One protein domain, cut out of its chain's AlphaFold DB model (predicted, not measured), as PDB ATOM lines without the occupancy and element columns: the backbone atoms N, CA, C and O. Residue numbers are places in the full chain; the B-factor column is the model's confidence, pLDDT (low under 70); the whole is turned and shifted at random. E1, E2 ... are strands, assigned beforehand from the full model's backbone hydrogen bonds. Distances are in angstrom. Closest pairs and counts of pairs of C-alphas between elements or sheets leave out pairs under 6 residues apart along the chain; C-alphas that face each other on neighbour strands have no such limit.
ATOM      1  N   THR A   3     179.804 235.611 131.078       92.56
ATOM      2  CA  THR A   3     178.505 236.177 130.713       92.56
ATOM      3  C   THR A   3     178.241 237.403 131.566       92.56
ATOM      4  O   THR A   3     178.307 237.335 132.792       92.56
ATOM      5  N   VAL A   4     177.924 238.517 130.917       94.31
ATOM      6  CA  VAL A   4     177.416 239.730 131.562       94.31
ATOM      7  C   VAL A   4     175.988 239.945 131.089       94.31
ATOM      8  O   VAL A   4     175.687 239.823 129.906       94.31
ATOM      9  N   TYR A   5     175.090 240.258 132.012       95.25
ATOM     10  CA  TYR A   5     173.696 240.534 131.714       95.25
ATOM     11  C   TYR A   5     173.493 242.029 131.540       95.25
ATOM     12  O   TYR A   5     173.745 242.806 132.458       95.25
ATOM     13  N   ARG A   6     172.981 242.424 130.376       93.31
ATOM     14  CA  ARG A   6     172.471 243.770 130.132       93.31
ATOM     15  C   ARG A   6     171.012 243.827 130.563       93.31
ATOM     16  O   ARG A   6     170.154 243.234 129.914       93.31
ATOM     17  N   CYS A   7     170.736 244.539 131.644       92.75
ATOM     18  CA  CYS A   7     169.433 244.630 132.285       92.75
ATOM     19  C   CYS A   7     168.795 246.009 132.073       92.75
ATOM     20  O   CYS A   7     169.438 247.045 132.234       92.75
ATOM     21  N   THR A   8     167.510 246.033 131.720       87.44
ATOM     22  CA  THR A   8     166.731 247.258 131.490       87.44
ATOM     23  C   THR A   8     165.570 247.364 132.474       87.44
ATOM     24  O   THR A   8     164.825 246.400 132.674       87.44
ATOM     25  N   ARG A   9     165.415 248.539 133.097       84.44
ATOM     26  CA  ARG A   9     164.323 248.846 134.038       84.44
ATOM     27  C   ARG A   9     164.066 250.349 134.093       84.44
ATOM     28  O   ARG A   9     165.003 251.123 134.271       84.44
ATOM     29  N   GLY A  10     162.806 250.764 133.942       75.06
ATOM     30  CA  GLY A  10     162.415 252.179 134.020       75.06
ATOM     31  C   GLY A  10     163.210 253.089 133.074       75.06
ATOM     32  O   GLY A  10     163.685 254.132 133.498       75.06
ATOM     33  N   GLY A  11     163.458 252.640 131.837       72.75
ATOM     34  CA  GLY A  11     164.214 253.403 130.833       72.75
ATOM     35  C   GLY A  11     165.733 253.469 131.041       72.75
ATOM     36  O   GLY A  11     166.421 254.083 130.236       72.75
ATOM     37  N   THR A  12     166.279 252.824 132.076       77.06
ATOM     38  CA  THR A  12     167.726 252.823 132.369       77.06
ATOM     39  C   THR A  12     168.348 251.452 132.110       77.06
ATOM     40  O   THR A  12     167.691 250.422 132.292       77.06
ATOM     41  N   VAL A  13     169.623 251.438 131.717       85.50
ATOM     42  CA  VAL A  13     170.419 250.229 131.448       85.50
ATOM     43  C   VAL A  13     171.383 249.982 132.609       85.50
ATOM     44  O   VAL A  13     171.938 250.925 133.164       85.50
ATOM     45  N   SER A  14     171.592 248.718 132.967       92.06
ATOM     46  CA  SER A  14     172.646 248.287 133.882       92.06
ATOM     47  C   SER A  14     173.303 247.002 133.392       92.06
ATOM     48  O   SER A  14     172.703 246.243 132.631       92.06
ATOM     49  N   LEU A  15     174.541 246.777 133.821       95.12
ATOM     50  CA  LEU A  15     175.253 245.523 133.635       95.12
ATOM     51  C   LEU A  15     175.320 244.788 134.957       95.12
ATOM     52  O   LEU A  15     175.583 245.412 135.982       95.12
ATOM     53  N   SER A  16     175.124 243.477 134.920       96.12
ATOM     54  CA  SER A  16     175.140 242.637 136.112       96.12
ATOM     55  C   SER A  16     175.735 241.262 135.806       96.12
ATOM     56  O   SER A  16     175.560 240.732 134.710       96.12
ATOM     57  N   SER A  17     176.431 240.654 136.765       95.94
ATOM     58  CA  SER A  17     176.974 239.292 136.631       95.94
ATOM     59  C   SER A  17     175.901 238.197 136.745       95.94
ATOM     60  O   SER A  17     176.173 237.036 136.458       95.94
ATOM     61  N   ALA A  18     174.676 238.568 137.127       96.06
ATOM     62  CA  ALA A  18     173.479 237.725 137.135       96.06
ATOM     63  C   ALA A  18     172.234 238.558 136.757       96.06
ATOM     64  O   ALA A  18     172.274 239.784 136.906       96.06
ATOM     65  N   PRO A  19     171.121 237.950 136.307       96.44
ATOM     66  CA  PRO A  19     169.886 238.685 136.042       96.44
ATOM     67  C   PRO A  19     169.427 239.509 137.255       96.44
ATOM     68  O   PRO A  19     169.388 239.021 138.387       96.44
ATOM     69  N   GLU A  20     169.095 240.778 137.025       95.12
ATOM     70  CA  GLU A  20     168.598 241.677 138.065       95.12
ATOM     71  C   GLU A  20     167.107 241.429 138.357       95.12
ATOM     72  O   GLU A  20     166.295 241.428 137.425       95.12
ATOM     73  N   PRO A  21     166.707 241.312 139.637       93.56
ATOM     74  CA  PRO A  21     165.302 241.214 140.013       93.56
ATOM     75  C   PRO A  21     164.482 242.416 139.520       93.56
ATOM     76  O   PRO A  21     164.823 243.579 139.764       93.56
ATOM     77  N   GLY A  22     163.375 242.133 138.832       91.44
ATOM     78  CA  GLY A  22     162.475 243.157 138.294       91.44
ATOM     79  C   GLY A  22     163.004 243.908 137.063       91.44
ATOM     80  O   GLY A  22     162.430 244.934 136.696       91.44
ATOM     81  N   SER A  23     164.076 243.429 136.424       93.69
ATOM     82  CA  SER A  23     164.608 243.969 135.165       93.69
ATOM     83  C   SER A  23     164.421 242.972 134.014       93.69
ATOM     84  O   SER A  23     164.382 241.760 134.216       93.69
ATOM     85  N   ARG A  24     164.360 243.467 132.771       92.25
ATOM     86  CA  ARG A  24     164.489 242.620 131.571       92.25
ATOM     87  C   ARG A  24     165.963 242.506 131.208       92.25
ATOM     88  O   ARG A  24     166.569 243.529 130.886       92.25
ATOM     89  N   CYS A  25     166.526 241.302 131.265       93.25
ATOM     90  CA  CYS A  25     167.959 241.073 131.092       93.25
ATOM     91  C   CYS A  25     168.274 240.205 129.869       93.25
ATOM     92  O   CYS A  25     167.607 239.204 129.622       93.25
ATOM     93  N   THR A  26     169.334 240.560 129.146       92.69
ATOM     94  CA  THR A  26     169.882 239.784 128.025       92.69
ATOM     95  C   THR A  26     171.332 239.426 128.328       92.69
ATOM     96  O   THR A  26     172.118 240.305 128.679       92.69
ATOM     97  N   GLY A  27     171.686 238.144 128.224       93.19
ATOM     98  CA  GLY A  27     173.053 237.671 128.442       93.19
ATOM     99  C   GLY A  27     173.957 237.965 127.247       93.19
ATOM    100  O   GLY A  27     173.591 237.691 126.107       93.19
ATOM    101  N   ILE A  28     175.142 238.503 127.518       88.81
ATOM    102  CA  ILE A  28     176.209 238.759 126.552       88.81
ATOM    103  C   ILE A  28     177.404 237.902 126.968       88.81
ATOM    104  O   ILE A  28     178.012 238.147 128.012       88.81
ATOM    105  N   THR A  29     177.727 236.889 126.165       89.56
ATOM    106  CA  THR A  29     178.842 235.968 126.423       89.56
ATOM    107  C   THR A  29     180.063 236.382 125.614       89.56
ATOM    108  O   THR A  29     179.956 236.618 124.413       89.56
ATOM    109  N   TYR A  30     181.227 236.443 126.254       83.50
ATOM    110  CA  TYR A  30     182.488 236.787 125.597       83.50
ATOM    111  C   TYR A  30     183.676 236.034 126.195       83.50
ATOM    112  O   TYR A  30     183.613 235.506 127.314       83.50
ATOM    113  N   ASP A  31     184.774 235.973 125.445       87.38
ATOM    114  CA  ASP A  31     186.025 235.441 125.970       87.38
ATOM    115  C   ASP A  31     186.659 236.451 126.932       87.38
ATOM    116  O   ASP A  31     186.950 237.587 126.566       87.38
ATOM    117  N   ALA A  32     186.881 236.024 128.175       81.62
ATOM    118  CA  ALA A  32     187.452 236.866 129.220       81.62
ATOM    119  C   ALA A  32     188.918 237.231 128.953       81.62
ATOM    120  O   ALA A  32     189.403 238.199 129.530       81.62
ATOM    121  N   ASN A  33     189.588 236.467 128.087       83.44
ATOM    122  CA  ASN A  33     190.970 236.699 127.683       83.44
ATOM    123  C   ASN A  33     191.074 237.467 126.354       83.44
ATOM    124  O   ASN A  33     192.173 237.655 125.838       83.44
ATOM    125  N   SER A  34     189.946 237.901 125.782       77.75
ATOM    126  CA  SER A  34     189.947 238.696 124.556       77.75
ATOM    127  C   SER A  34     190.622 240.050 124.783       77.75
ATOM    128  O   SER A  34     190.312 240.756 125.741       77.75
ATOM    129  N   ALA A  35     191.476 240.458 123.840       69.88
ATOM    130  CA  ALA A  35     192.083 241.792 123.818       69.88
ATOM    131  C   ALA A  35     191.051 242.920 123.608       69.88
ATOM    132  O   ALA A  35     191.332 244.082 123.895       69.88
ATOM    133  N   LYS A  36     189.853 242.589 123.104       67.75
ATOM    134  CA  LYS A  36     188.724 243.513 122.943       67.75
ATOM    135  C   LYS A  36     187.502 242.986 123.698       67.75
ATOM    136  O   LYS A  36     187.028 241.882 123.422       67.75
ATOM    137  N   VAL A  37     186.966 243.787 124.620       70.69
ATOM    138  CA  VAL A  37     185.673 243.519 125.270       70.69
ATOM    139  C   VAL A  37     184.561 244.019 124.337       70.69
ATOM    140  O   VAL A  37     184.715 245.102 123.767       70.69
ATOM    141  N   PRO A  38     183.464 243.266 124.129       75.75
ATOM    142  CA  PRO A  38     182.335 243.765 123.344       75.75
ATOM    143  C   PRO A  38     181.697 244.993 124.006       75.75
ATOM    144  O   PRO A  38     181.872 245.231 125.200       75.75
ATOM    145  N   ASP A  39     180.906 245.752 123.249       76.50
ATOM    146  CA  ASP A  39     180.108 246.842 123.812       76.50
ATOM    147  C   ASP A  39     179.014 246.293 124.736       76.50
ATOM    148  O   ASP A  39     177.946 245.853 124.299       76.50
ATOM    149  N   LEU A  40     179.301 246.293 126.036       82.31
ATOM    150  CA  LEU A  40     178.385 245.765 127.037       82.31
ATOM    151  C   LEU A  40     177.187 246.701 127.260       82.31
ATOM    152  O   LEU A  40     176.082 246.231 127.533       82.31
ATOM    153  N   TRP A  41     177.377 248.014 127.114       77.25
ATOM    154  CA  TRP A  41     176.370 249.025 127.435       77.25
ATOM    155  C   TRP A  41     175.383 249.249 126.285       77.25
ATOM    156  O   TRP A  41     174.180 249.422 126.530       77.25
ATOM    157  N   GLN A  42     175.856 249.175 125.038       72.44
ATOM    158  CA  GLN A  42     175.071 249.465 123.831       72.44
ATOM    159  C   GLN A  42     174.358 250.822 123.916       72.44
ATOM    160  O   GLN A  42     173.213 250.975 123.481       72.44
ATOM    161  N   VAL A  43     175.011 251.789 124.554       65.44
ATOM    162  CA  VAL A  43     174.587 253.186 124.623       65.44
ATOM    163  C   VAL A  43     175.779 254.064 124.241       65.44
ATOM    164  O   VAL A  43     176.917 253.692 124.531       65.44
ATOM    165  N   PRO A  44     175.543 255.187 123.545       58.59
ATOM    166  CA  PRO A  44     176.620 256.022 123.035       58.59
ATOM    167  C   PRO A  44     177.408 256.699 124.161       58.59
ATOM    168  O   PRO A  44     176.862 257.013 125.221       58.59
ATOM    169  N   GLY A  45     178.677 256.998 123.879       64.94
ATOM    170  CA  GLY A  45     179.526 257.824 124.735       64.94
ATOM    171  C   GLY A  45     180.203 257.090 125.896       64.94
ATOM    172  O   GLY A  45     180.078 255.878 126.078       64.94
ATOM    173  N   GLU A  46     180.975 257.854 126.666       76.31
ATOM    174  CA  GLU A  46     181.668 257.373 127.862       76.31
ATOM    175  C   GLU A  46     180.663 257.019 128.965       76.31
ATOM    176  O   GLU A  46     179.771 257.802 129.293       76.31
ATOM    177  N   GLN A  47     180.823 255.836 129.551       82.19
ATOM    178  CA  GLN A  47     179.972 255.341 130.622       82.19
ATOM    179  C   GLN A  47     180.662 255.564 131.959       82.19
ATOM    180  O   GLN A  47     181.760 255.057 132.187       82.19
ATOM    181  N   ARG A  48     179.993 256.292 132.853       88.69
ATOM    182  CA  ARG A  48     180.461 256.565 134.214       88.69
ATOM    183  C   ARG A  48     179.481 255.994 135.220       88.69
ATOM    184  O   ARG A  48     178.268 256.079 135.020       88.69
ATOM    185  N   GLY A  49     179.986 255.432 136.306       91.00
ATOM    186  CA  GLY A  49     179.125 254.912 137.357       91.00
ATOM    187  C   GLY A  49     179.886 254.236 138.479       91.00
ATOM    188  O   GLY A  49     181.101 254.353 138.590       91.00
ATOM    189  N   VAL A  50     179.136 253.507 139.299       94.75
ATOM    190  CA  VAL A  50     179.662 252.761 140.440       94.75
ATOM    191  C   VAL A  50     179.342 251.289 140.236       94.75
ATOM    192  O   VAL A  50     178.207 250.923 139.920       94.75
ATOM    193  N   LEU A  51     180.342 250.435 140.407       96.56
ATOM    194  CA  LEU A  51     180.159 249.003 140.538       96.56
ATOM    195  C   LEU A  51     179.713 248.702 141.967       96.56
ATOM    196  O   LEU A  51     180.396 249.046 142.931       96.56
ATOM    197  N   TYR A  52     178.578 248.033 142.101       97.94
ATOM    198  CA  TYR A  52     178.040 247.558 143.364       97.94
ATOM    199  C   TYR A  52     178.188 246.044 143.472       97.94
ATOM    200  O   TYR A  52     178.050 245.339 142.474       97.94
ATOM    201  N   GLN A  53     178.368 245.542 144.689       98.06
ATOM    202  CA  GLN A  53     178.226 244.126 145.027       98.06
ATOM    203  C   GLN A  53     176.984 243.904 145.893       98.06
ATOM    204  O   GLN A  53     176.608 244.778 146.674       98.06
ATOM    205  N   ARG A  54     176.346 242.740 145.775       97.12
ATOM    206  CA  ARG A  54     175.264 242.276 146.660       97.12
ATOM    207  C   ARG A  54     175.276 240.754 146.774       97.12
ATOM    208  O   ARG A  54     175.782 240.088 145.877       97.12
ATOM    209  N   GLN A  55     174.654 240.212 147.818       97.31
ATOM    210  CA  GLN A  55     174.252 238.803 147.838       97.31
ATOM    211  C   GLN A  55     172.900 238.652 147.138       97.31
ATOM    212  O   GLN A  55     171.975 239.420 147.402       97.31
ATOM    213  N   GLN A  56     172.785 237.677 146.245       95.06
ATOM    214  CA  GLN A  56     171.541 237.309 145.579       95.06
ATOM    215  C   GLN A  56     171.527 235.792 145.418       95.06
ATOM    216  O   GLN A  56     172.473 235.238 144.873       95.06
ATOM    217  N   ASP A  57     170.485 235.128 145.918       92.69
ATOM    218  CA  ASP A  57     170.308 233.672 145.806       92.69
ATOM    219  C   ASP A  57     171.539 232.857 146.264       92.69
ATOM    220  O   ASP A  57     171.902 231.844 145.672       92.69
ATOM    221  N   GLY A  58     172.215 233.325 147.321       92.88
ATOM    222  CA  GLY A  58     173.405 232.678 147.888       92.88
ATOM    223  C   GLY A  58     174.719 232.937 147.139       92.88
ATOM    224  O   GLY A  58     175.738 232.357 147.511       92.88
ATOM    225  N   VAL A  59     174.725 233.799 146.115       93.94
ATOM    226  CA  VAL A  59     175.933 234.170 145.366       93.94
ATOM    227  C   VAL A  59     176.195 235.677 145.379       93.94
ATOM    228  O   VAL A  59     175.280 236.503 145.362       93.94
ATOM    229  N   THR A  60     177.477 236.050 145.353       96.38
ATOM    230  CA  THR A  60     177.892 237.446 145.177       96.38
ATOM    231  C   THR A  60     177.646 237.886 143.735       96.38
ATOM    232  O   THR A  60     178.227 237.336 142.797       96.38
ATOM    233  N   VAL A  61     176.824 238.916 143.555       97.19
ATOM    234  CA  VAL A  61     176.511 239.523 142.260       97.19
ATOM    235  C   VAL A  61     177.065 240.935 142.200       97.19
ATOM    236  O   VAL A  61     176.811 241.749 143.090       97.19
ATOM    237  N   TYR A  62     177.768 241.235 141.112       97.25
ATOM    238  CA  TYR A  62     178.251 242.573 140.799       97.25
ATOM    239  C   TYR A  62     177.350 243.221 139.756       97.25
ATOM    240  O   TYR A  62     176.964 242.560 138.794       97.25
ATOM    241  N   GLY A  63     177.037 244.506 139.908       96.19
ATOM    242  CA  GLY A  63     176.308 245.245 138.882       96.19
ATOM    243  C   GLY A  63     176.391 246.758 139.017       96.19
ATOM    244  O   GLY A  63     176.878 247.275 140.016       96.19
ATOM    245  N   THR A  64     175.935 247.481 137.997       95.50
ATOM    246  CA  THR A  64     176.100 248.946 137.912       95.50
ATOM    247  C   THR A  64     174.891 249.740 138.414       95.50
ATOM    248  O   THR A  64     174.920 250.968 138.453       95.50
ATOM    249  N   ARG A  65     173.815 249.059 138.822       93.75
ATOM    250  CA  ARG A  65     172.628 249.653 139.446       93.75
ATOM    251  C   ARG A  65     172.648 249.394 140.945       93.75
ATOM    252  O   ARG A  65     172.753 248.250 141.384       93.75
ATOM    253  N   LYS A  66     172.442 250.448 141.738       95.81
ATOM    254  CA  LYS A  66     172.232 250.322 143.182       95.81
ATOM    255  C   LYS A  66     170.894 249.629 143.455       95.81
ATOM    256  O   LYS A  66     169.833 250.215 143.229       95.81
ATOM    257  N   LEU A  67     170.941 248.392 143.936       94.81
ATOM    258  CA  LEU A  67     169.774 247.627 144.376       94.81
ATOM    259  C   LEU A  67     169.740 247.531 145.913       94.81
ATOM    260  O   LEU A  67     170.730 247.856 146.575       94.81
ATOM    261  N   PRO A  68     168.607 247.125 146.519       95.00
ATOM    262  CA  PRO A  68     168.559 246.856 147.954       95.00
ATOM    263  C   PRO A  68     169.648 245.858 148.372       95.00
ATOM    264  O   PRO A  68     169.868 244.858 147.692       95.00
ATOM    265  N   GLY A  69     170.350 246.150 149.469       94.38
ATOM    266  CA  GLY A  69     171.458 245.320 149.959       94.38
ATOM    267  C   GLY A  69     172.783 245.481 149.201       94.38
ATOM    268  O   GLY A  69     173.739 244.771 149.499       94.38
ATOM    269  N   SER A  70     172.869 246.402 148.238       97.06
ATOM    270  CA  SER A  70     174.108 246.670 147.505       97.06
ATOM    271  C   SER A  70     175.096 247.552 148.276       97.06
ATOM    272  O   SER A  70     174.727 248.616 148.773       97.06
ATOM    273  N   THR A  71     176.375 247.171 148.272       97.81
ATOM    274  CA  THR A  71     177.512 247.996 148.721       97.81
ATOM    275  C   THR A  71     178.350 248.461 147.523       97.81
ATOM    276  O   THR A  71     178.560 247.668 146.603       97.81
ATOM    277  N   PRO A  72     178.808 249.728 147.477       97.50
ATOM    278  CA  PRO A  72     179.697 250.203 146.416       97.50
ATOM    279  C   PRO A  72     181.077 249.546 146.535       97.50
ATOM    280  O   PRO A  72     181.559 249.313 147.643       97.50
ATOM    281  N   VAL A  73     181.696 249.252 145.395       96.75
ATOM    282  CA  VAL A  73     183.004 248.583 145.304       96.75
ATOM    283  C   VAL A  73     184.024 249.458 144.591       96.75
ATOM    284  O   VAL A  73     185.159 249.565 145.046       96.75
ATOM    285  N   LEU A  74     183.639 250.062 143.463       95.94
ATOM    286  CA  LEU A  74     184.560 250.796 142.599       95.94
ATOM    287  C   LEU A  74     183.804 251.813 141.742       95.94
ATOM    288  O   LEU A  74     182.811 251.455 141.110       95.94
ATOM    289  N   ASP A  75     184.314 253.036 141.652       94.62
ATOM    290  CA  ASP A  75     183.894 253.990 140.626       94.62
ATOM    291  C   ASP A  75     184.591 253.661 139.307       94.62
ATOM    292  O   ASP A  75     185.794 253.394 139.275       94.62
ATOM    293  N   PHE A  76     183.849 253.678 138.204       89.44
ATOM    294  CA  PHE A  76     184.396 253.381 136.887       89.44
ATOM    295  C   PHE A  76     184.073 254.477 135.876       89.44
ATOM    296  O   PHE A  76     183.008 255.099 135.903       89.44
ATOM    297  N   SER A  77     185.002 254.641 134.936       86.75
ATOM    298  CA  SER A  77     184.776 255.302 133.658       86.75
ATOM    299  C   SER A  77     185.255 254.370 132.556       86.75
ATOM    300  O   SER A  77     186.393 253.902 132.593       86.75
ATOM    301  N   VAL A  78     184.387 254.059 131.600       80.94
ATOM    302  CA  VAL A  78     184.725 253.206 130.462       80.94
ATOM    303  C   VAL A  78     184.189 253.829 129.184       80.94
ATOM    304  O   VAL A  78     182.991 254.070 129.029       80.94
ATOM    305  N   ALA A  79     185.093 254.108 128.253       73.12
ATOM    306  CA  ALA A  79     184.706 254.467 126.902       73.12
ATOM    307  C   ALA A  79     184.186 253.214 126.189       73.12
ATOM    308  O   ALA A  79     184.803 252.150 126.275       73.12
ATOM    309  N   ALA A  80     183.069 253.329 125.466       65.38
ATOM    310  CA  ALA A  80     182.672 252.258 124.560       65.38
ATOM    311  C   ALA A  80     183.806 252.003 123.530       65.38
ATOM    312  O   ALA A  80     184.502 252.952 123.145       65.38
ATOM    313  N   PRO A  81     184.044 250.750 123.097       67.88
ATOM    314  CA  PRO A  81     185.064 250.445 122.092       67.88
ATOM    315  C   PRO A  81     184.834 251.263 120.811       67.88
ATOM    316  O   PRO A  81     183.690 251.278 120.368       67.88
ATOM    317  N   PRO A  82     185.846 251.894 120.182       56.34
ATOM    318  CA  PRO A  82     185.674 252.780 119.017       56.34
ATOM    319  C   PRO A  82     184.831 252.188 117.877       56.34
ATOM    320  O   PRO A  82     184.021 252.888 117.279       56.34
ATOM    321  N   ASP A  83     184.953 250.878 117.659       57.62
ATOM    322  CA  ASP A  83     184.251 250.122 116.615       57.62
ATOM    323  C   ASP A  83     182.819 249.698 117.023       57.62
ATOM    324  O   ASP A  83     182.181 248.882 116.354       57.62
ATOM    325  N   SER A  84     182.314 250.177 118.166       52.75
ATOM    326  CA  SER A  84     181.030 249.732 118.712       52.75
ATOM    327  C   SER A  84     179.860 250.265 117.894       52.75
ATOM    328  O   SER A  84     179.820 251.456 117.580       52.75
ATOM    329  N   PRO A  85     178.817 249.455 117.654       51.75
ATOM    330  CA  PRO A  85     177.616 249.923 116.974       51.75
ATOM    331  C   PRO A  85     176.906 251.074 117.713       51.75
ATOM    332  O   PRO A  85     176.176 251.836 117.084       51.75
ATOM    333  N   ALA A  86     177.126 251.234 119.026       44.56
ATOM    334  CA  ALA A  86     176.630 252.373 119.798       44.56
ATOM    335  C   ALA A  86     177.444 253.668 119.608       44.56
ATOM    336  O   ALA A  86     176.912 254.735 119.887       44.56
ATOM    337  N   HIS A  87     178.678 253.610 119.087       44.03
ATOM    338  CA  HIS A  87     179.443 254.791 118.644       44.03
ATOM    339  C   HIS A  87     179.092 255.242 117.228       44.03
ATOM    340  O   HIS A  87     179.497 256.322 116.803       44.03
ATOM    341  N   ALA A  88     178.268 254.477 116.507       45.69
ATOM    342  CA  ALA A  88     177.750 254.903 115.213       45.69
ATOM    343  C   ALA A  88     176.803 256.130 115.303       45.69
ATOM    344  O   ALA A  88     176.401 256.657 114.264       45.69
TER     345      ALA A  88
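Overview. This is residues 3 to 88 of the 234 residues of the protein "Transglycosylase" of Xanthomonadaceae bacterium (UniProt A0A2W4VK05). What does the model look like as a whole? Two small three-stranded sheets sit loosely and only partly face to face, with their strands crossed: a long sheet that curves at the bend in E4, and over it a strongly twisted sheet of E2, E1 and E3, with E2 and E5 coming together between them. What is it built of? The printed part has 86 residues with no named helix and six strands, E1 to E6 in chain order; its class is all strand, and both sheets, in the orders E5 - E4 - E6 and E2 - E1 - E3, are antiparallel. How large is it? It is compact, with a radius of gyration of the C-alphas of 12.9 A, and spans 37 by 29 by 24 A.

Arrangement. How is the largest sheet put together? E4, residues 46 to 56, is its inner strand, between the edge strands E5, residues 59 to 63, and E6, residues 71 to 79. E4 and E5 form a hairpin at 163 degrees, with N 54 and O 61 at 2.9 A; E4 and E6 stand at 150 degrees, with N 47 and O 78 at 2.8 A. And the other sheet? E1, residues 3 to 9, is the inner strand, and forms a hairpin with E2, residues 12 to 16, with N 7 and O 14 at 2.8 A. On E3, residues 24 to 30, N 26 lies 2.9 A from O 6 of E1, also within hydrogen-bond range. Where do the sheets come closest? E2 and E5 have 5 pairs of C-alphas within 8 A, the closest those of Ser 16 and Gly 63, 4.0 A. E2 and E4 are near each other, with 5 pairs within 10 A, while E3 is apart from both E5 and E6.

Along the chain. Which strands are longest? E4 measures 28.6 A from first to last C-alpha and bends by 52 degrees at residue 53; E6 measures 23.9 A, E3 19.8 A and E1 19.3 A. How long are the others? E2 measures 13.1 A and E5 12.8 A. Where are the anchor points? E1 begins at C-alpha 3, (178.505, 236.177, 130.713); E4 begins at C-alpha 46, (181.668, 257.373, 127.862); E6 ends at C-alpha 79, (184.706, 254.467, 126.902).

Size, cuts and confidence. How far does it reach? The two C-alphas farthest apart are those of Gly 58 and Ala 88, at 39.8 A. Are there cuts or long links? The printed part has no cut; the link from E3 to E4, residues 31 to 45, is long. Where is confidence low? The mean pLDDT of the printed part is 84.7, and residues 35 to 36, 43 to 45 and 80 to 88 are under 70.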